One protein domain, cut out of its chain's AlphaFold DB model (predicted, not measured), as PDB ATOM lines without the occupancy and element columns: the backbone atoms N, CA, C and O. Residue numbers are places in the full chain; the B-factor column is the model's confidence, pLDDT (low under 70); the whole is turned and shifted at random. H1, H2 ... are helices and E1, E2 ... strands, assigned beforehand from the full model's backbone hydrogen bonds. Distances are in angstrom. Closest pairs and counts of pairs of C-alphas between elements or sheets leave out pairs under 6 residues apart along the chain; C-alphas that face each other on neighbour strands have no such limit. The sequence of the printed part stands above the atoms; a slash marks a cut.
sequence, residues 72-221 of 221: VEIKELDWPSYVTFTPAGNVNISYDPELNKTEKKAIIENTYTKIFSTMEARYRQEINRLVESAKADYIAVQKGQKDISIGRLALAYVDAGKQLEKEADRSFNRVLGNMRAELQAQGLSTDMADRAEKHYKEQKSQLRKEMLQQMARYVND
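This is residues 72 to 221 of the 221 residues of an uncharacterized protein of Desulfallas thermosapovorans DSM 6562 (UniProt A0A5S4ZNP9). Three long helices, H1, H2 and H3, make a loose up-and-down bundle, each running against the one before it; H1 and H2 lie side by side as a long hairpin, and H3 folds back beside them, touching H2 near its own beginning alone. A small hairpin of two short strands, E1 and E2, lies over residues 104 to 115 of H1 and 174 to 182 of H2, apart from H3. The printed part has 150 residues with two named strands and then three named helices, in the order E1, E2, H1, H2, H3; the sheet E1 - E2 is antiparallel and the class is mostly helix. The whole is a rod of 68 by 27 by 20 A, loose, with a radius of gyration of the C-alphas of 19.9 A.

E1, residues 83 to 85, and E2, residues 91 to 93, form an antiparallel hairpin at 153 degrees, with N 84 and O 92 at 2.9 A and N 92 and O 84 at 2.9 A, within hydrogen-bond range. The closest C-alphas of E1 and H1, residues 101 to 142, are those of Val 83 and Thr 111, 7.8 A apart. The closest C-alphas of E2 and H2, residues 150 to 185, are those of Val 91 and Asn 178, 6.3 A apart. H1 and H2 form a helical hairpin: they touch, closest at the C-alphas of Ala 134 and Tyr 157, 6.7 A apart, and run opposite ways at a shallow tilt of 6 degrees. H2 and H3, residues 191 to 220, form another helical hairpin, opposite ways at a shallow tilt of 16 degrees. They touch through residues 176 to 180 and 193 to 197 alone, closest at the C-alphas of Arg 180 and Ala 193, 6.1 A apart. H1 and H3 are close but not clearly touching, with the C-alphas of Glu 109 and Met 192 closest at 7.6 A. In H1 and H2 every O i to N i+4 pair is within hydrogen-bond range; in H3, 25 of 26 are.

E1 begins at C-alpha 83, (204.292, 169.857, 153.777), and spans 7.1 A; E2 spans 6.7 A. H1 begins at C-alpha 101, (195.893, 166.226, 168.739), and measures 61.1 A from first to last C-alpha. H2 measures 52.6 A. H3 measures 44.3 A and ends at C-alpha 220, (186.156, 138.893, 121.438).

The two C-alphas farthest apart, those of Glu 98 and Gly 144, are 68.3 A apart. The printed part has no cut, and no link is long. The mean pLDDT of the printed part is 81.9; residues 72 to 77, 87 to 89, 151, 212 and 214 to 221 are under 70.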
ATOM      1  N   VAL A  72     209.341 161.950 141.912       47.06
ATOM      2  CA  VAL A  72     209.615 163.249 141.262       47.06
ATOM      3  C   VAL A  72     208.348 164.096 141.079       47.06
ATOM      4  O   VAL A  72     208.359 165.289 141.355       47.06
ATOM      5  N   GLU A  73     207.223 163.476 140.724       53.91
ATOM      6  CA  GLU A  73     205.992 164.190 140.326       53.91
ATOM      7  C   GLU A  73     205.073 164.525 141.515       53.91
ATOM      8  O   GLU A  73     204.295 165.472 141.461       53.91
ATOM      9  N   ILE A  74     205.191 163.812 142.647       57.56
ATOM     10  CA  ILE A  74     204.452 164.174 143.873       57.56
ATOM     11  C   ILE A  74     204.882 165.571 144.347       57.56
ATOM     12  O   ILE A  74     204.055 166.301 144.880       57.56
ATOM     13  N   LYS A  75     206.137 165.974 144.111       56.47
ATOM     14  CA  LYS A  75     206.672 167.295 144.482       56.47
ATOM     15  C   LYS A  75     206.107 168.452 143.651       56.47
ATOM     16  O   LYS A  75     206.187 169.585 144.108       56.47
ATOM     17  N   GLU A  76     205.555 168.180 142.469       61.59
ATOM     18  CA  GLU A  76     205.043 169.205 141.544       61.59
ATOM     19  C   GLU A  76     203.594 169.619 141.837       61.59
ATOM     20  O   GLU A  76     203.098 170.605 141.295       61.59
ATOM     21  N   LEU A  77     202.899 168.890 142.716       63.94
ATOM     22  CA  LEU A  77     201.581 169.296 143.192       63.94
ATOM     23  C   LEU A  77     201.685 170.516 144.110       63.94
ATOM     24  O   LEU A  77     202.606 170.621 144.914       63.94
ATOM     25  N   ASP A  78     200.683 171.397 144.046       74.12
ATOM     26  CA  ASP A  78     200.549 172.516 144.980       74.12
ATOM     27  C   ASP A  78     200.275 171.974 146.392       74.12
ATOM     28  O   ASP A  78     199.161 171.534 146.725       74.12
ATOM     29  N   TRP A  79     201.335 171.884 147.192       77.19
ATOM     30  CA  TRP A  79     201.281 171.457 148.582       77.19
ATOM     31  C   TRP A  79     201.197 172.672 149.496       77.19
ATOM     32  O   TRP A  79     201.883 173.667 149.266       77.19
ATOM     33  N   PRO A  80     200.419 172.585 150.587       77.75
ATOM     34  CA  PRO A  80     200.513 173.575 151.645       77.75
ATOM     35  C   PRO A  80     201.965 173.714 152.111       77.75
ATOM     36  O   PRO A  80     202.667 172.713 152.240       77.75
ATOM     37  N   SER A  81     202.397 174.936 152.422       80.94
ATOM     38  CA  SER A  81     203.789 175.254 152.792       80.94
ATOM     39  C   SER A  81     204.325 174.475 153.999       80.94
ATOM     40  O   SER A  81     205.536 174.381 154.188       80.94
ATOM     41  N   TYR A  82     203.436 173.900 154.810       79.31
ATOM     42  CA  TYR A  82     203.784 173.044 155.938       79.31
ATOM     43  C   TYR A  82     204.094 171.587 155.551       79.31
ATOM     44  O   TYR A  82     204.488 170.814 156.419       79.31
ATOM     45  N   VAL A  83     203.928 171.187 154.286       83.62
ATOM     46  CA  VAL A  83     204.292 169.857 153.777       83.62
ATOM     47  C   VAL A  83     205.525 169.984 152.893       83.62
ATOM     48  O   VAL A  83     205.531 170.719 151.911       83.62
ATOM     49  N   THR A  84     206.572 169.233 153.217       82.06
ATOM     50  CA  THR A  84     207.803 169.188 152.424       82.06
ATOM     51  C   THR A  84     208.214 167.753 152.128       82.06
ATOM     52  O   THR A  84     207.848 166.814 152.838       82.06
ATOM     53  N   PHE A  85     208.992 167.580 151.059       79.50
ATOM     54  CA  PHE A  85     209.502 166.282 150.635       79.50
ATOM     55  C   PHE A  85     211.022 166.318 150.607       79.50
ATOM     56  O   PHE A  85     211.629 167.143 149.924       79.50
ATOM     57  N   THR A  86     211.651 165.387 151.312       72.81
ATOM     58  CA  THR A  86     213.106 165.221 151.234       72.81
ATOM     59  C   THR A  86     213.529 164.725 149.840       72.81
ATOM     60  O   THR A  86     212.717 164.154 149.098       72.81
ATOM     61  N   PRO A  87     214.813 164.870 149.461       65.00
ATOM     62  CA  PRO A  87     215.347 164.238 148.255       65.00
ATOM     63  C   PRO A  87     215.107 162.721 148.214       65.00
ATOM     64  O   PRO A  87     214.808 162.193 147.156       65.00
ATOM     65  N   ALA A  88     215.117 162.050 149.373       64.81
ATOM     66  CA  ALA A  88     214.840 160.616 149.508       64.81
ATOM     67  C   ALA A  88     213.344 160.232 149.382       64.81
ATOM     68  O   ALA A  88     212.991 159.051 149.485       64.81
ATOM     69  N   GLY A  89     212.451 161.210 149.195       67.00
ATOM     70  CA  GLY A  89     211.005 161.000 149.079       67.00
ATOM     71  C   GLY A  89     210.269 160.870 150.417       67.00
ATOM     72  O   GLY A  89     209.104 160.478 150.435       67.00
ATOM     73  N   ASN A  90     210.917 161.187 151.544       76.00
ATOM     74  CA  ASN A  90     210.243 161.235 152.845       76.00
ATOM     75  C   ASN A  90     209.368 162.483 152.966       76.00
ATOM     76  O   ASN A  90     209.812 163.570 152.592       76.00
ATOM     77  N   VAL A  91     208.168 162.305 153.516       83.94
ATOM     78  CA  VAL A  91     207.194 163.369 153.799       83.94
ATOM     79  C   VAL A  91     207.516 163.967 155.162       83.94
ATOM     80  O   VAL A  91     207.696 163.219 156.120       83.94
ATOM     81  N   ASN A  92     207.580 165.291 155.252       85.88
ATOM     82  CA  ASN A  92     207.738 166.020 156.505       85.88
ATOM     83  C   ASN A  92     206.603 167.041 156.636       85.88
ATOM     84  O   ASN A  92     206.384 167.841 155.723       85.88
ATOM     85  N   ILE A  93     205.885 166.983 157.758       88.12
ATOM     86  CA  ILE A  93     204.803 167.903 158.095       88.12
ATOM     87  C   ILE A  93     205.273 168.786 159.254       88.12
ATOM     88  O   ILE A  93     205.538 168.306 160.353       88.12
ATOM     89  N   SER A  94     205.352 170.092 159.014       89.19
ATOM     90  CA  SER A  94     205.589 171.078 160.064       89.19
ATOM     91  C   SER A  94     204.271 171.411 160.758       89.19
ATOM     92  O   SER A  94     203.289 171.756 160.101       89.19
ATOM     93  N   TYR A  95     204.235 171.319 162.084       86.38
ATOM     94  CA  TYR A  95     203.048 171.654 162.867       86.38
ATOM     95  C   TYR A  95     203.242 172.977 163.583       86.38
ATOM     96  O   TYR A  95     204.298 173.220 164.170       86.38
ATOM     97  N   ASP A  96     202.182 173.774 163.627       86.94
ATOM     98  CA  ASP A  96     202.077 174.814 164.638       86.94
ATOM     99  C   ASP A  96     202.029 174.132 166.029       86.94
ATOM    100  O   ASP A  96     201.227 173.204 166.236       86.94
ATOM    101  N   PRO A  97     202.928 174.504 166.964       83.88
ATOM    102  CA  PRO A  97     202.996 173.897 168.290       83.88
ATOM    103  C   PRO A  97     201.703 174.057 169.101       83.88
ATOM    104  O   PRO A  97     201.469 173.237 169.991       83.88
ATOM    105  N   GLU A  98     200.862 175.045 168.788       89.50
ATOM    106  CA  GLU A  98     199.590 175.293 169.475       89.50
ATOM    107  C   GLU A  98     198.484 174.303 169.079       89.50
ATOM    108  O   GLU A  98     197.493 174.159 169.799       89.50
ATOM    109  N   LEU A  99     198.661 173.559 167.979       91.94
ATOM    110  CA  LEU A  99     197.649 172.618 167.505       91.94
ATOM    111  C   LEU A  99     197.453 171.448 168.465       91.94
ATOM    112  O   LEU A  99     198.391 170.744 168.872       91.94
ATOM    113  N   ASN A 100     196.188 171.155 168.743       93.94
ATOM    114  CA  ASN A 100     195.805 169.997 169.528       93.94
ATOM    115  C   ASN A 100     195.904 168.696 168.702       93.94
ATOM    116  O   ASN A 100     196.068 168.685 167.479       93.94
ATOM    117  N   LYS A 101     195.789 167.548 169.381       93.19
ATOM    118  CA  LYS A 101     195.893 166.226 168.739       93.19
ATOM    119  C   LYS A 101     194.857 165.996 167.633       93.19
ATOM    120  O   LYS A 101     195.158 165.303 166.665       93.19
ATOM    121  N   THR A 102     193.653 166.544 167.772       94.00
ATOM    122  CA  THR A 102     192.577 166.391 166.784       94.00
ATOM    123  C   THR A 102     192.909 167.146 165.501       94.00
ATOM    124  O   THR A 102     192.767 166.591 164.414       94.00
ATOM    125  N   GLU A 103     193.419 168.370 165.618       94.00
ATOM    126  CA  GLU A 103     193.834 169.188 164.474       94.00
ATOM    127  C   GLU A 103     195.034 168.568 163.756       94.00
ATOM    128  O   GLU A 103     195.002 168.375 162.540       94.00
ATOM    129  N   LYS A 104     196.054 168.138 164.510       93.50
ATOM    130  CA  LYS A 104     197.217 167.426 163.954       93.50
ATOM    131  C   LYS A 104     196.803 166.159 163.211       93.50
ATOM    132  O   LYS A 104     197.289 165.900 162.111       93.50
ATOM    133  N   LYS A 105     195.860 165.393 163.770       94.06
ATOM    134  CA  LYS A 105     195.301 164.205 163.114       94.06
ATOM    135  C   LYS A 105     194.622 164.554 161.788       94.06
ATOM    136  O   LYS A 105     194.843 163.838 160.817       94.06
ATOM    137  N   ALA A 106     193.832 165.627 161.735       93.19
ATOM    138  CA  ALA A 106     193.168 166.060 160.505       93.19
ATOM    139  C   ALA A 106     194.176 166.489 159.426       93.19
ATOM    140  O   ALA A 106     194.016 166.136 158.258       93.19
ATOM    141  N   ILE A 107     195.250 167.184 159.817       92.88
ATOM    142  CA  ILE A 107     196.345 167.561 158.909       92.88
ATOM    143  C   ILE A 107     197.022 166.316 158.326       92.88
ATOM    144  O   ILE A 107     197.199 166.226 157.109       92.88
ATOM    145  N   ILE A 108     197.365 165.339 159.174       93.06
ATOM    146  CA  ILE A 108     197.955 164.063 158.739       93.06
ATOM    147  C   ILE A 108     197.004 163.344 157.777       93.06
ATOM    148  O   ILE A 108     197.417 162.946 156.689       93.06
ATOM    149  N   GLU A 109     195.727 163.213 158.140       92.69
ATOM    150  CA  GLU A 109     194.726 162.527 157.319       92.69
ATOM    151  C   GLU A 109     194.603 163.145 155.930       92.69
ATOM    152  O   GLU A 109     194.708 162.435 154.929       92.69
ATOM    153  N   ASN A 110     194.443 164.466 155.858       90.62
ATOM    154  CA  ASN A 110     194.287 165.171 154.592       90.62
ATOM    155  C   ASN A 110     195.550 165.068 153.724       90.62
ATOM    156  O   ASN A 110     195.467 164.786 152.527       90.62
ATOM    157  N   THR A 111     196.727 165.223 154.341       89.69
ATOM    158  CA  THR A 111     198.017 165.150 153.642       89.69
ATOM    159  C   THR A 111     198.204 163.779 153.004       89.69
ATOM    160  O   THR A 111     198.363 163.675 151.788       89.69
ATOM    161  N   TYR A 112     198.110 162.708 153.793       91.00
ATOM    162  CA  TYR A 112     198.342 161.359 153.284       91.00
ATOM    163  C   TYR A 112     197.230 160.881 152.347       91.00
ATOM    164  O   TYR A 112     197.525 160.181 151.381       91.00
ATOM    165  N   THR A 113     195.980 161.313 152.543       90.06
ATOM    166  CA  THR A 113     194.892 161.033 151.589       90.06
ATOM    167  C   THR A 113     195.195 161.626 150.216       90.06
ATOM    168  O   THR A 113     195.069 160.927 149.208       90.06
ATOM    169  N   LYS A 114     195.652 162.885 150.161       87.50
ATOM    170  CA  LYS A 114     196.049 163.527 148.901       87.50
ATOM    171  C   LYS A 114     197.223 162.788 148.255       87.50
ATOM    172  O   LYS A 114     197.143 162.474 147.071       87.50
ATOM    173  N   ILE A 115     198.255 162.435 149.031       86.62
ATOM    174  CA  ILE A 115     199.421 161.695 148.515       86.62
ATOM    175  C   ILE A 115     198.987 160.353 147.911       86.62
ATOM    176  O   ILE A 115     199.321 160.059 146.764       86.62
ATOM    177  N   PHE A 116     198.214 159.546 148.643       88.31
ATOM    178  CA  PHE A 116     197.786 158.235 148.153       88.31
ATOM    179  C   PHE A 116     196.876 158.330 146.925       88.31
ATOM    180  O   PHE A 116     197.024 157.523 146.010       88.31
ATOM    181  N   SER A 117     195.991 159.331 146.866       86.31
ATOM    182  CA  SER A 117     195.139 159.580 145.696       86.31
ATOM    183  C   SER A 117     195.964 159.911 144.447       86.31
ATOM    184  O   SER A 117     195.760 159.322 143.386       86.31
ATOM    185  N   THR A 118     196.972 160.780 144.581       83.31
ATOM    186  CA  THR A 118     197.912 161.089 143.493       83.31
ATOM    187  C   THR A 118     198.658 159.846 143.020       83.31
ATOM    188  O   THR A 118     198.754 159.597 141.817       83.31
ATOM    189  N   MET A 119     199.177 159.049 143.956       84.94
ATOM    190  CA  MET A 119     199.893 157.817 143.623       84.94
ATOM    191  C   MET A 119     198.991 156.824 142.887       84.94
ATOM    192  O   MET A 119     199.426 156.207 141.915       84.94
ATOM    193  N   GLU A 120     197.732 156.687 143.314       84.12
ATOM    194  CA  GLU A 120     196.750 155.848 142.630       84.12
ATOM    195  C   GLU A 120     196.491 156.337 141.199       84.12
ATOM    196  O   GLU A 120     196.541 155.537 140.262       84.12
ATOM    197  N   ALA A 121     196.243 157.637 141.018       83.69
ATOM    198  CA  ALA A 121     195.966 158.221 139.707       83.69
ATOM    199  C   ALA A 121     197.122 157.978 138.726       83.69
ATOM    200  O   ALA A 121     196.904 157.492 137.613       83.69
ATOM    201  N   ARG A 122     198.362 158.214 139.169       81.12
ATOM    202  CA  ARG A 122     199.554 157.959 138.354       81.12
ATOM    203  C   ARG A 122     199.713 156.467 138.042       81.12
ATOM    204  O   ARG A 122     200.062 156.107 136.921       81.12
ATOM    205  N   TYR A 123     199.410 155.579 138.995       83.19
ATOM    206  CA  TYR A 123     199.534 154.132 138.784       83.19
ATOM    207  C   TYR A 123     198.551 153.639 137.730       83.19
ATOM    208  O   TYR A 123     198.913 152.863 136.846       83.19
ATOM    209  N   ARG A 124     197.326 154.166 137.763       83.56
ATOM    210  CA  ARG A 124     196.322 153.925 136.726       83.56
ATOM    211  C   ARG A 124     196.768 154.456 135.365       83.56
ATOM    212  O   ARG A 124     196.611 153.750 134.375       83.56
ATOM    213  N   GLN A 125     197.356 155.650 135.307       83.81
ATOM    214  CA  GLN A 125     197.870 156.221 134.060       83.81
ATOM    215  C   GLN A 125     198.972 155.356 133.434       83.81
ATOM    216  O   GLN A 125     198.919 155.079 132.238       83.81
ATOM    217  N   GLU A 126     199.940 154.887 134.223       82.88
ATOM    218  CA  GLU A 126     201.013 154.029 133.709       82.88
ATOM    219  C   GLU A 126     200.514 152.650 133.274       82.88
ATOM    220  O   GLU A 126     200.970 152.121 132.263       82.88
ATOM    221  N   ILE A 127     199.534 152.084 133.983       81.88
ATOM    222  CA  ILE A 127     198.875 150.852 133.540       81.88
ATOM    223  C   ILE A 127     198.157 151.068 132.206       81.88
ATOM    224  O   ILE A 127     198.290 150.235 131.313       81.88
ATOM    225  N   ASN A 128     197.439 152.180 132.037       82.38
ATOM    226  CA  ASN A 128     196.770 152.486 130.773       82.38
ATOM    227  C   ASN A 128     197.784 152.627 129.629       82.38
ATOM    228  O   ASN A 128     197.594 152.020 128.578       82.38
ATOM    229  N   ARG A 129     198.902 153.331 129.854       83.44
ATOM    230  CA  ARG A 129     200.009 153.425 128.885       83.44
ATOM    231  C   ARG A 129     200.576 152.053 128.530       83.44
ATOM    232  O   ARG A 129     200.759 151.755 127.357       83.44
ATOM    233  N   LEU A 130     200.807 151.196 129.527       81.75
ATOM    234  CA  LEU A 130     201.279 149.826 129.317       81.75
ATOM    235  C   LEU A 130     200.319 149.027 128.424       81.75
ATOM    236  O   LEU A 130     200.768 148.332 127.514       81.75
ATOM    237  N   VAL A 131     199.008 149.142 128.657       80.44
ATOM    238  CA  VAL A 131     197.966 148.481 127.851       80.44
ATOM    239  C   VAL A 131     197.916 149.042 126.426       80.44
ATOM    240  O   VAL A 131     197.848 148.272 125.467       80.44
ATOM    241  N   GLU A 132     197.989 150.362 126.261       82.00
ATOM    242  CA  GLU A 132     198.011 151.016 124.948       82.00
ATOM    243  C   GLU A 132     199.244 150.613 124.127       82.00
ATOM    244  O   GLU A 132     199.106 150.239 122.958       82.00
ATOM    245  N   SER A 133     200.431 150.595 124.743       81.94
ATOM    246  CA  SER A 133     201.664 150.101 124.118       81.94
ATOM    247  C   SER A 133     201.548 148.623 123.737       81.94
ATOM    248  O   SER A 133     201.892 148.247 122.613       81.94
ATOM    249  N   ALA A 134     200.993 147.783 124.621       79.69
ATOM    250  CA  ALA A 134     200.782 146.361 124.342       79.69
ATOM    251  C   ALA A 134     199.893 146.148 123.116       79.69
ATOM    252  O   ALA A 134     200.207 145.327 122.250       79.69
ATOM    253  N   LYS A 135     198.812 146.926 123.012       80.56
ATOM    254  CA  LYS A 135     197.910 146.906 121.861       80.56
ATOM    255  C   LYS A 135     198.624 147.331 120.578       80.56
ATOM    256  O   LYS A 135     198.491 146.655 119.557       80.56
ATOM    257  N   ALA A 136     199.367 148.436 120.616       82.56
ATOM    258  CA  ALA A 136     200.093 148.941 119.455       82.56
ATOM    259  C   ALA A 136     201.119 147.917 118.943       82.56
ATOM    260  O   ALA A 136     201.154 147.618 117.747       82.56
ATOM    261  N   ASP A 137     201.890 147.314 119.851       80.88
ATOM    262  CA  ASP A 137     202.871 146.292 119.497       80.88
ATOM    263  C   ASP A 137     202.225 145.016 118.954       80.88
ATOM    264  O   ASP A 137     202.743 144.426 118.009       80.88
ATOM    265  N   TYR A 138     201.093 144.588 119.517       78.88
ATOM    266  CA  TYR A 138     200.362 143.423 119.020       78.88
ATOM    267  C   TYR A 138     199.909 143.622 117.569       78.88
ATOM    268  O   TYR A 138     200.145 142.762 116.720       78.88
ATOM    269  N   ILE A 139     199.332 144.788 117.260       80.94
ATOM    270  CA  ILE A 139     198.924 145.146 115.895       80.94
ATOM    271  C   ILE A 139     200.141 145.183 114.957       80.94
ATOM    272  O   ILE A 139     200.055 144.708 113.824       80.94
ATOM    273  N   ALA A 140     201.279 145.715 115.414       81.06
ATOM    274  CA  ALA A 140     202.512 145.745 114.627       81.06
ATOM    275  C   ALA A 140     203.038 144.329 114.326       81.06
ATOM    276  O   ALA A 140     203.427 144.055 113.191       81.06
ATOM    277  N   VAL A 141     202.988 143.410 115.297       81.38
ATOM    278  CA  VAL A 141     203.337 141.992 115.089       81.38
ATOM    279  C   VAL A 141     202.400 141.339 114.075       81.38
ATOM    280  O   VAL A 141     202.873 140.709 113.133       81.38
ATOM    281  N   GLN A 142     201.082 141.530 114.203       77.12
ATOM    282  CA  GLN A 142     200.106 140.973 113.256       77.12
ATOM    283  C   GLN A 142     200.314 141.472 111.820       77.12
ATOM    284  O   GLN A 142     200.108 140.724 110.867       77.12
ATOM    285  N   LYS A 143     200.744 142.728 111.655       83.94
ATOM    286  CA  LYS A 143     201.055 143.330 110.349       83.94
ATOM    287  C   LYS A 143     202.453 142.976 109.824       83.94
ATOM    288  O   LYS A 143     202.840 143.488 108.778       83.94
ATOM    289  N   GLY A 144     203.228 142.158 110.542       82.75
ATOM    290  CA  GLY A 144     204.611 141.825 110.186       82.75
ATOM    291  C   GLY A 144     205.586 143.004 110.297       82.75
ATOM    292  O   GLY A 144     206.664 142.966 109.715       82.75
ATOM    293  N   GLN A 145     205.211 144.062 111.021       84.00
ATOM    294  CA  GLN A 145     206.012 145.278 111.214       84.00
ATOM    295  C   GLN A 145     206.992 145.161 112.388       84.00
ATOM    296  O   GLN A 145     207.891 145.988 112.516       84.00
ATOM    297  N   LYS A 146     206.814 144.153 113.248       78.69
ATOM    298  CA  LYS A 146     207.674 143.876 114.400       78.69
ATOM    299  C   LYS A 146     208.043 142.396 114.413       78.69
ATOM    300  O   LYS A 146     207.155 141.547 114.481       78.69
ATOM    301  N   ASP A 147     209.338 142.093 114.365       83.88
ATOM    302  CA  ASP A 147     209.844 140.716 114.413       83.88
ATOM    303  C   ASP A 147     209.943 140.246 115.872       83.88
ATOM    304  O   ASP A 147     210.982 140.299 116.521       83.88
ATOM    305  N   ILE A 148     208.802 139.887 116.454       77.12
ATOM    306  CA  ILE A 148     208.728 139.271 117.777       77.12
ATOM    307  C   ILE A 148     207.534 138.324 117.808       77.12
ATOM    308  O   ILE A 148     206.424 138.672 117.414       77.12
ATOM    309  N   SER A 149     207.740 137.104 118.309       76.31
ATOM    310  CA  SER A 149     206.630 136.168 118.496       76.31
ATOM    311  C   SER A 149     205.622 136.734 119.499       76.31
ATOM    312  O   SER A 149     206.030 137.252 120.544       76.31
ATOM    313  N   ILE A 150     204.332 136.516 119.253       70.62
ATOM    314  CA  ILE A 150     203.243 136.929 120.149       70.62
ATOM    315  C   ILE A 150     203.487 136.451 121.591       70.62
ATOM    316  O   ILE A 150     203.326 137.224 122.529       70.62
ATOM    317  N   GLY A 151     203.972 135.217 121.784       66.19
ATOM    318  CA  GLY A 151     204.287 134.677 123.114       66.19
ATOM    319  C   GLY A 151     205.416 135.415 123.854       66.19
ATOM    320  O   GLY A 151     205.325 135.637 125.061       66.19
ATOM    321  N   ARG A 152     206.469 135.845 123.144       73.81
ATOM    322  CA  ARG A 152     207.535 136.682 123.733       73.81
ATOM    323  C   ARG A 152     207.054 138.099 124.018       73.81
ATOM    324  O   ARG A 152     207.412 138.644 125.059       73.81
ATOM    325  N   LEU A 153     206.240 138.670 123.129       76.81
ATOM    326  CA  LEU A 153     205.632 139.983 123.337       76.81
ATOM    327  C   LEU A 153     204.802 139.985 124.622       76.81
ATOM    328  O   LEU A 153     204.989 140.823 125.499       76.81
ATOM    329  N   ALA A 154     203.954 138.969 124.754       70.12
ATOM    330  CA  ALA A 154     203.196 138.669 125.948       70.12
ATOM    331  C   ALA A 154     204.082 138.657 127.208       70.12
ATOM    332  O   ALA A 154     203.859 139.436 128.134       70.12
ATOM    333  N   LEU A 155     205.112 137.809 127.247       73.25
ATOM    334  CA  LEU A 155     205.988 137.705 128.417       73.25
ATOM    335  C   LEU A 155     206.634 139.051 128.793       73.25
ATOM    336  O   LEU A 155     206.665 139.403 129.971       73.25
ATOM    337  N   ALA A 156     207.076 139.828 127.803       77.44
ATOM    338  CA  ALA A 156     207.686 141.134 128.035       77.44
ATOM    339  C   ALA A 156     206.717 142.124 128.708       77.44
ATOM    340  O   ALA A 156     207.091 142.786 129.677       77.44
ATOM    341  N   TYR A 157     205.455 142.175 128.271       79.00
ATOM    342  CA  TYR A 157     204.436 143.012 128.914       79.00
ATOM    343  C   TYR A 157     204.031 142.504 130.307       79.00
ATOM    344  O   TYR A 157     203.723 143.318 131.180       79.00
ATOM    345  N   VAL A 158     204.096 141.186 130.569       75.75
ATOM    346  CA  VAL A 158     203.881 140.633 131.924       75.75
ATOM    347  C   VAL A 158     204.950 141.202 132.846       75.75
ATOM    348  O   VAL A 158     204.658 141.670 133.947       75.75
ATOM    349  N   ASP A 159     206.203 141.123 132.412       75.81
ATOM    350  CA  ASP A 159     207.338 141.503 133.237       75.81
ATOM    351  C   ASP A 159     207.429 143.020 133.420       75.81
ATOM    352  O   ASP A 159     207.768 143.469 134.518       75.81
ATOM    353  N   ALA A 160     207.039 143.811 132.419       78.50
ATOM    354  CA  ALA A 160     206.852 145.253 132.565       78.50
ATOM    355  C   ALA A 160     205.765 145.581 133.606       78.50
ATOM    356  O   ALA A 160     206.020 146.340 134.541       78.50
ATOM    357  N   GLY A 161     204.596 144.931 133.540       79.25
ATOM    358  CA  GLY A 161     203.525 145.114 134.527       79.25
ATOM    359  C   GLY A 161     203.932 144.721 135.953       79.25
ATOM    360  O   GLY A 161     203.634 145.436 136.908       79.25
ATOM    361  N   LYS A 162     204.685 143.624 136.123       79.06
ATOM    362  CA  LYS A 162     205.243 143.234 137.435       79.06
ATOM    363  C   LYS A 162     206.222 144.268 137.978       79.06
ATOM    364  O   LYS A 162     206.262 144.485 139.188       79.06
ATOM    365  N   GLN A 163     207.070 144.831 137.121       80.25
ATOM    366  CA  GLN A 163     208.022 145.862 137.529       80.25
ATOM    367  C   GLN A 163     207.291 147.132 137.958       80.25
ATOM    368  O   GLN A 163     207.612 147.676 139.013       80.25
ATOM    369  N   LEU A 164     206.263 147.525 137.204       81.25
ATOM    370  CA  LEU A 164     205.399 148.649 137.534       81.25
ATOM    371  C   LEU A 164     204.716 148.460 138.895       81.25
ATOM    372  O   LEU A 164     204.767 149.347 139.744       81.25
ATOM    373  N   GLU A 165     204.148 147.275 139.143       82.50
ATOM    374  CA  GLU A 165     203.521 146.956 140.429       82.50
ATOM    375  C   GLU A 165     204.529 146.991 141.582       82.50
ATOM    376  O   GLU A 165     204.251 147.583 142.622       82.50
ATOM    377  N   LYS A 166     205.713 146.389 141.408       83.81
ATOM    378  CA  LYS A 166     206.768 146.405 142.435       83.81
ATOM    379  C   LYS A 166     207.174 147.826 142.801       83.81
ATOM    380  O   LYS A 166     207.423 148.108 143.969       83.81
ATOM    381  N   GLU A 167     207.270 148.701 141.812       81.75
ATOM    382  CA  GLU A 167     207.640 150.091 142.034       81.75
ATOM    383  C   GLU A 167     206.539 150.868 142.771       81.75
ATOM    384  O   GLU A 167     206.828 151.586 143.735       81.75
ATOM    385  N   ALA A 168     205.274 150.653 142.398       83.56
ATOM    386  CA  ALA A 168     204.132 151.210 143.113       83.56
ATOM    387  C   ALA A 168     204.062 150.704 144.564       83.56
ATOM    388  O   ALA A 168     203.908 151.509 145.483       83.56
ATOM    389  N   ASP A 169     204.247 149.397 144.790       86.81
ATOM    390  CA  ASP A 169     204.275 148.780 146.122       86.81
ATOM    391  C   ASP A 169     205.410 149.374 146.977       86.81
ATOM    392  O   ASP A 169     205.203 149.728 148.140       86.81
ATOM    393  N   ARG A 170     206.620 149.515 146.416       87.00
ATOM    394  CA  ARG A 170     207.763 150.133 147.113       87.00
ATOM    395  C   ARG A 170     207.465 151.568 147.529       87.00
ATOM    396  O   ARG A 170     207.744 151.944 148.668       87.00
ATOM    397  N   SER A 171     206.910 152.358 146.617       84.06
ATOM    398  CA  SER A 171     206.604 153.767 146.862       84.06
ATOM    399  C   SER A 171     205.503 153.912 147.908       84.06
ATOM    400  O   SER A 171     205.654 154.669 148.866       84.06
ATOM    401  N   PHE A 172     204.426 153.132 147.778       88.56
ATOM    402  CA  PHE A 172     203.309 153.143 148.718       88.56
ATOM    403  C   PHE A 172     203.765 152.770 150.130       88.56
ATOM    404  O   PHE A 172     203.488 153.499 151.079       88.56
ATOM    405  N   ASN A 173     204.527 151.680 150.270       91.06
ATOM    406  CA  ASN A 173     205.014 151.222 151.570       91.06
ATOM    407  C   ASN A 173     205.938 152.242 152.247       91.06
ATOM    408  O   ASN A 173     205.906 152.374 153.469       91.06
ATOM    409  N   ARG A 174     206.726 152.995 151.470       88.75
ATOM    410  CA  ARG A 174     207.557 154.089 151.993       88.75
ATOM    411  C   ARG A 174     206.698 155.207 152.583       88.75
ATOM    412  O   ARG A 174     206.889 155.579 153.737       88.75
ATOM    413  N   VAL A 175     205.721 155.703 151.820       89.50
ATOM    414  CA  VAL A 175     204.801 156.763 152.270       89.50
ATOM    415  C   VAL A 175     203.967 156.300 153.465       89.50
ATOM    416  O   VAL A 175     203.806 157.043 154.430       89.50
ATOM    417  N   LEU A 176     203.494 155.054 153.452       93.56
ATOM    418  CA  LEU A 176     202.791 154.443 154.577       93.56
ATOM    419  C   LEU A 176     203.672 154.371 155.836       93.56
ATOM    420  O   LEU A 176     203.188 154.599 156.944       93.56
ATOM    421  N   GLY A 177     204.966 154.081 155.674       93.12
ATOM    422  CA  GLY A 177     205.953 154.136 156.751       93.12
ATOM    423  C   GLY A 177     206.066 155.533 157.361       93.12
ATOM    424  O   GLY A 177     205.979 155.667 158.582       93.12
ATOM    425  N   ASN A 178     206.155 156.570 156.521       91.94
ATOM    426  CA  ASN A 178     206.174 157.966 156.973       91.94
ATOM    427  C   ASN A 178     204.892 158.323 157.736       91.94
ATOM    428  O   ASN A 178     204.957 158.914 158.809       91.94
ATOM    429  N   MET A 179     203.730 157.891 157.237       94.75
ATOM    430  CA  MET A 179     202.443 158.115 157.900       94.75
ATOM    431  C   MET A 179     202.402 157.501 159.298       94.75
ATOM    432  O   MET A 179     201.942 158.140 160.243       94.75
ATOM    433  N   ARG A 180     202.882 156.259 159.443       97.00
ATOM    434  CA  ARG A 180     202.951 155.581 160.744       97.00
ATOM    435  C   ARG A 180     203.886 156.311 161.704       97.00
ATOM    436  O   ARG A 180     203.497 156.526 162.848       97.00
ATOM    437  N   ALA A 181     205.070 156.707 161.235       94.12
ATOM    438  CA  ALA A 181     206.036 157.451 162.038       94.12
ATOM    439  C   ALA A 181     205.461 158.796 162.511       94.12
ATOM    440  O   ALA A 181     205.568 159.126 163.690       94.12
ATOM    441  N   GLU A 182     204.777 159.519 161.625       92.94
ATOM    442  CA  GLU A 182     204.158 160.807 161.938       92.94
ATOM    443  C   GLU A 182     203.031 160.664 162.971       92.94
ATOM    444  O   GLU A 182     203.001 161.357 163.987       92.94
ATOM    445  N   LEU A 183     202.132 159.692 162.782       95.06
ATOM    446  CA  LEU A 183     201.076 159.397 163.757       95.06
ATOM    447  C   LEU A 183     201.663 159.069 165.139       95.06
ATOM    448  O   LEU A 183     201.183 159.582 166.151       95.06
ATOM    449  N   GLN A 184     202.719 158.255 165.190       95.44
ATOM    450  CA  GLN A 184     203.386 157.889 166.441       95.44
ATOM    451  C   GLN A 184     204.071 159.086 167.111       95.44
ATOM    452  O   GLN A 184     203.921 159.258 168.322       95.44
ATOM    453  N   ALA A 185     204.759 159.935 166.343       93.31
ATOM    454  CA  ALA A 185     205.420 161.138 166.849       93.31
ATOM    455  C   ALA A 185     204.431 162.110 167.510       93.31
ATOM    456  O   ALA A 185     204.736 162.699 168.546       93.31
ATOM    457  N   GLN A 186     203.208 162.210 166.978       92.56
ATOM    458  CA  GLN A 186     202.141 163.031 167.562       92.56
ATOM    459  C   GLN A 186     201.336 162.312 168.668       92.56
ATOM    460  O   GLN A 186     200.354 162.849 169.194       92.56
ATOM    461  N   GLY A 187     201.726 161.089 169.046       94.25
ATOM    462  CA  GLY A 187     201.037 160.283 170.055       94.25
ATOM    463  C   GLY A 187     199.597 159.935 169.659       94.25
ATOM    464  O   GLY A 187     198.695 160.015 170.505       94.25
ATOM    465  N   LEU A 188     199.388 159.623 168.376       95.31
ATOM    466  CA  LEU A 188     198.131 159.202 167.754       95.31
ATOM    467  C   LEU A 188     198.156 157.698 167.423       95.31
ATOM    468  O   LEU A 188     199.212 157.084 167.291       95.31
ATOM    469  N   SER A 189     196.969 157.101 167.263       95.81
ATOM    470  CA  SER A 189     196.827 155.712 166.795       95.81
ATOM    471  C   SER A 189     197.225 155.564 165.321       95.81
ATOM    472  O   SER A 189     196.934 156.439 164.502       95.81
ATOM    473  N   THR A 190     197.804 154.414 164.964       96.38
ATOM    474  CA  THR A 190     198.166 154.052 163.585       96.38
ATOM    475  C   THR A 190     197.012 153.470 162.765       96.38
ATOM    476  O   THR A 190     197.212 153.175 161.590       96.38
ATOM    477  N   ASP A 191     195.795 153.366 163.317       95.56
ATOM    478  CA  ASP A 191     194.632 152.771 162.626       95.56
ATOM    479  C   ASP A 191     194.357 153.392 161.247       95.56
ATOM    480  O   ASP A 191     193.813 152.749 160.349       95.56
ATOM    481  N   MET A 192     194.692 154.671 161.073       92.44
ATOM    482  CA  MET A 192     194.531 155.370 159.799       92.44
ATOM    483  C   MET A 192     195.474 154.822 158.720       92.44
ATOM    484  O   MET A 192     195.046 154.625 157.585       92.44
ATOM    485  N   ALA A 193     196.719 154.509 159.085       95.00
ATOM    486  CA  ALA A 193     197.664 153.853 158.191       95.00
ATOM    487  C   ALA A 193     197.188 152.435 157.839       95.00
ATOM    488  O   ALA A 193     197.220 152.040 156.678       95.00
ATOM    489  N   ASP A 194     196.650 151.690 158.804       95.94
ATOM    490  CA  ASP A 194     196.152 150.334 158.546       95.94
ATOM    491  C   ASP A 194     194.934 150.336 157.605       95.94
ATOM    492  O   ASP A 194     194.817 149.479 156.721       95.94
ATOM    493  N   ARG A 195     194.052 151.340 157.722       94.62
ATOM    494  CA  ARG A 195     192.970 151.566 156.749       94.62
ATOM    495  C   ARG A 195     193.507 151.912 155.362       94.62
ATOM    496  O   ARG A 195     193.007 151.356 154.386       94.62
ATOM    497  N   ALA A 196     194.516 152.779 155.270       92.44
ATOM    498  CA  ALA A 196     195.144 153.127 153.997       92.44
ATOM    499  C   ALA A 196     195.775 151.895 153.323       92.44
ATOM    500  O   ALA A 196     195.561 151.659 152.135       92.44
ATOM    501  N   GLU A 197     196.479 151.052 154.085       95.62
ATOM    502  CA  GLU A 197     197.063 149.803 153.586       95.62
ATOM    503  C   GLU A 197     195.995 148.832 153.068       95.62
ATOM    504  O   GLU A 197     196.152 148.223 152.005       95.62
ATOM    505  N   LYS A 198     194.892 148.687 153.808       95.00
ATOM    506  CA  LYS A 198     193.770 147.847 153.388       95.00
ATOM    507  C   LYS A 198     193.148 148.361 152.087       95.00
ATOM    508  O   LYS A 198     192.998 147.577 151.151       95.00
ATOM    509  N   HIS A 199     192.855 149.659 152.014       89.81
ATOM    510  CA  HIS A 199     192.298 150.292 150.820       89.81
ATOM    511  C   HIS A 199     193.213 150.096 149.604       89.81
ATOM    512  O   HIS A 199     192.758 149.683 148.542       89.81
ATOM    513  N   TYR A 200     194.524 150.283 149.771       89.12
ATOM    514  CA  TYR A 200     195.501 150.051 148.708       89.12
ATOM    515  C   TYR A 200     195.459 148.615 148.160       89.12
ATOM    516  O   TYR A 200     195.434 148.401 146.946       89.12
ATOM    517  N   LYS A 201     195.393 147.611 149.044       89.75
ATOM    518  CA  LYS A 201     195.292 146.200 148.638       89.75
ATOM    519  C   LYS A 201     193.991 145.908 147.886       89.75
ATOM    520  O   LYS A 201     194.012 145.158 146.907       89.75
ATOM    521  N   GLU A 202     192.882 146.496 148.325       89.44
ATOM    522  CA  GLU A 202     191.577 146.375 147.667       89.44
ATOM    523  C   GLU A 202     191.601 147.004 146.270       89.44
ATOM    524  O   GLU A 202     191.283 146.316 145.295       89.44
ATOM    525  N   GLN A 203     192.096 148.239 146.145       84.56
ATOM    526  CA  GLN A 203     192.234 148.936 144.863       84.56
ATOM    527  C   GLN A 203     193.139 148.178 143.895       84.56
ATOM    528  O   GLN A 203     192.788 147.996 142.730       84.56
ATOM    529  N   LYS A 204     194.267 147.640 144.373       84.31
ATOM    530  CA  LYS A 204     195.152 146.809 143.549       84.31
ATOM    531  C   LYS A 204     194.443 145.562 143.026       84.31
ATOM    532  O   LYS A 204     194.595 145.193 141.860       84.31
ATOM    533  N   SER A 205     193.647 144.900 143.865       80.81
ATOM    534  CA  SER A 205     192.858 143.749 143.423       80.81
ATOM    535  C   SER A 205     191.775 144.140 142.422       80.81
ATOM    536  O   SER A 205     191.497 143.353 141.517       80.81
ATOM    537  N   GLN A 206     191.142 145.296 142.602       82.50
ATOM    538  CA  GLN A 206     190.079 145.776 141.732       82.50
ATOM    539  C   GLN A 206     190.626 146.176 140.357       82.50
ATOM    540  O   GLN A 206     190.120 145.707 139.341       82.50
ATOM    541  N   LEU A 207     191.735 146.914 140.325       77.75
ATOM    542  CA  LEU A 207     192.411 147.311 139.095       77.75
ATOM    543  C   LEU A 207     192.833 146.098 138.256       77.75
ATOM    544  O   LEU A 207     192.623 146.070 137.049       77.75
ATOM    545  N   ARG A 208     193.339 145.032 138.889       75.12
ATOM    546  CA  ARG A 208     193.639 143.771 138.186       75.12
ATOM    547  C   ARG A 208     192.410 143.156 137.516       75.12
ATOM    548  O   ARG A 208     192.520 142.644 136.406       75.12
ATOM    549  N   LYS A 209     191.250 143.184 138.184       75.94
ATOM    550  CA  LYS A 209     189.993 142.669 137.616       75.94
ATOM    551  C   LYS A 209     189.527 143.530 136.446       75.94
ATOM    552  O   LYS A 209     189.151 142.977 135.420       75.94
ATOM    553  N   GLU A 210     189.581 144.853 136.595       76.19
ATOM    554  CA  GLU A 210     189.237 145.814 135.540       76.19
ATOM    555  C   GLU A 210     190.094 145.585 134.296       76.19
ATOM    556  O   GLU A 210     189.560 145.445 133.200       76.19
ATOM    557  N   MET A 211     191.409 145.446 134.472       70.12
ATOM    558  CA  MET A 211     192.329 145.194 133.363       70.12
ATOM    559  C   MET A 211     192.071 143.845 132.691       70.12
ATOM    560  O   MET A 211     192.040 143.765 131.466       70.12
ATOM    561  N   LEU A 212     191.802 142.788 133.465       67.81
ATOM    562  CA  LEU A 212     191.439 141.488 132.898       67.81
ATOM    563  C   LEU A 212     190.153 141.567 132.059       67.81
ATOM    564  O   LEU A 212     190.081 140.980 130.983       67.81
ATOM    565  N   GLN A 213     189.149 142.307 132.533       70.56
ATOM    566  CA  GLN A 213     187.895 142.511 131.804       70.56
ATOM    567  C   GLN A 213     188.093 143.328 130.525       70.56
ATOM    568  O   GLN A 213     187.506 142.988 129.500       70.56
ATOM    569  N   GLN A 214     188.909 144.383 130.569       67.25
ATOM    570  CA  GLN A 214     189.235 145.181 129.386       67.25
ATOM    571  C   GLN A 214     189.955 144.334 128.332       67.25
ATOM    572  O   GLN A 214     189.548 144.326 127.174       67.25
ATOM    573  N   MET A 215     190.946 143.541 128.743       62.72
ATOM    574  CA  MET A 215     191.672 142.647 127.837       62.72
ATOM    575  C   MET A 215     190.777 141.561 127.236       62.72
ATOM    576  O   MET A 215     190.877 141.283 126.047       62.72
ATOM    577  N   ALA A 216     189.864 140.978 128.018       61.47
ATOM    578  CA  ALA A 216     188.923 139.983 127.510       61.47
ATOM    579  C   ALA A 216     187.975 140.543 126.435       61.47
ATOM    580  O   ALA A 216     187.596 139.811 125.525       61.47
ATOM    581  N   ARG A 217     187.602 141.830 126.514       67.00
ATOM    582  CA  ARG A 217     186.794 142.484 125.470       67.00
ATOM    583  C   ARG A 217     187.552 142.571 124.150       67.00
ATOM    584  O   ARG A 217     187.006 142.184 123.133       67.00
ATOM    585  N   TYR A 218     188.822 142.972 124.187       58.81
ATOM    586  CA  TYR A 218     189.648 143.094 122.981       58.81
ATOM    587  C   TYR A 218     189.911 141.779 122.243       58.81
ATOM    588  O   TYR A 218     190.372 141.817 121.110       58.81
ATOM    589  N   VAL A 219     189.686 140.632 122.880       52.62
ATOM    590  CA  VAL A 219     189.884 139.318 122.250       52.62
ATOM    591  C   VAL A 219     188.609 138.785 121.598       52.62
ATOM    592  O   VAL A 219     188.687 137.912 120.739       52.62
ATOM    593  N   ASN A 220     187.446 139.304 121.990       50.16
ATOM    594  CA  ASN A 220     186.156 138.893 121.438       50.16
ATOM    595  C   ASN A 220     185.626 139.831 120.337       50.16
ATOM    596  O   ASN A 220     184.608 139.490 119.736       50.16
ATOM    597  N   ASP A 221     186.292 140.965 120.094       43.94
ATOM    598  CA  ASP A 221     186.033 141.907 118.990       43.94
ATOM    599  C   ASP A 221     187.041 141.691 117.847       43.94
ATOM    600  O   ASP A 221     186.618 141.720 116.668       43.94
TER     601      ASP A 221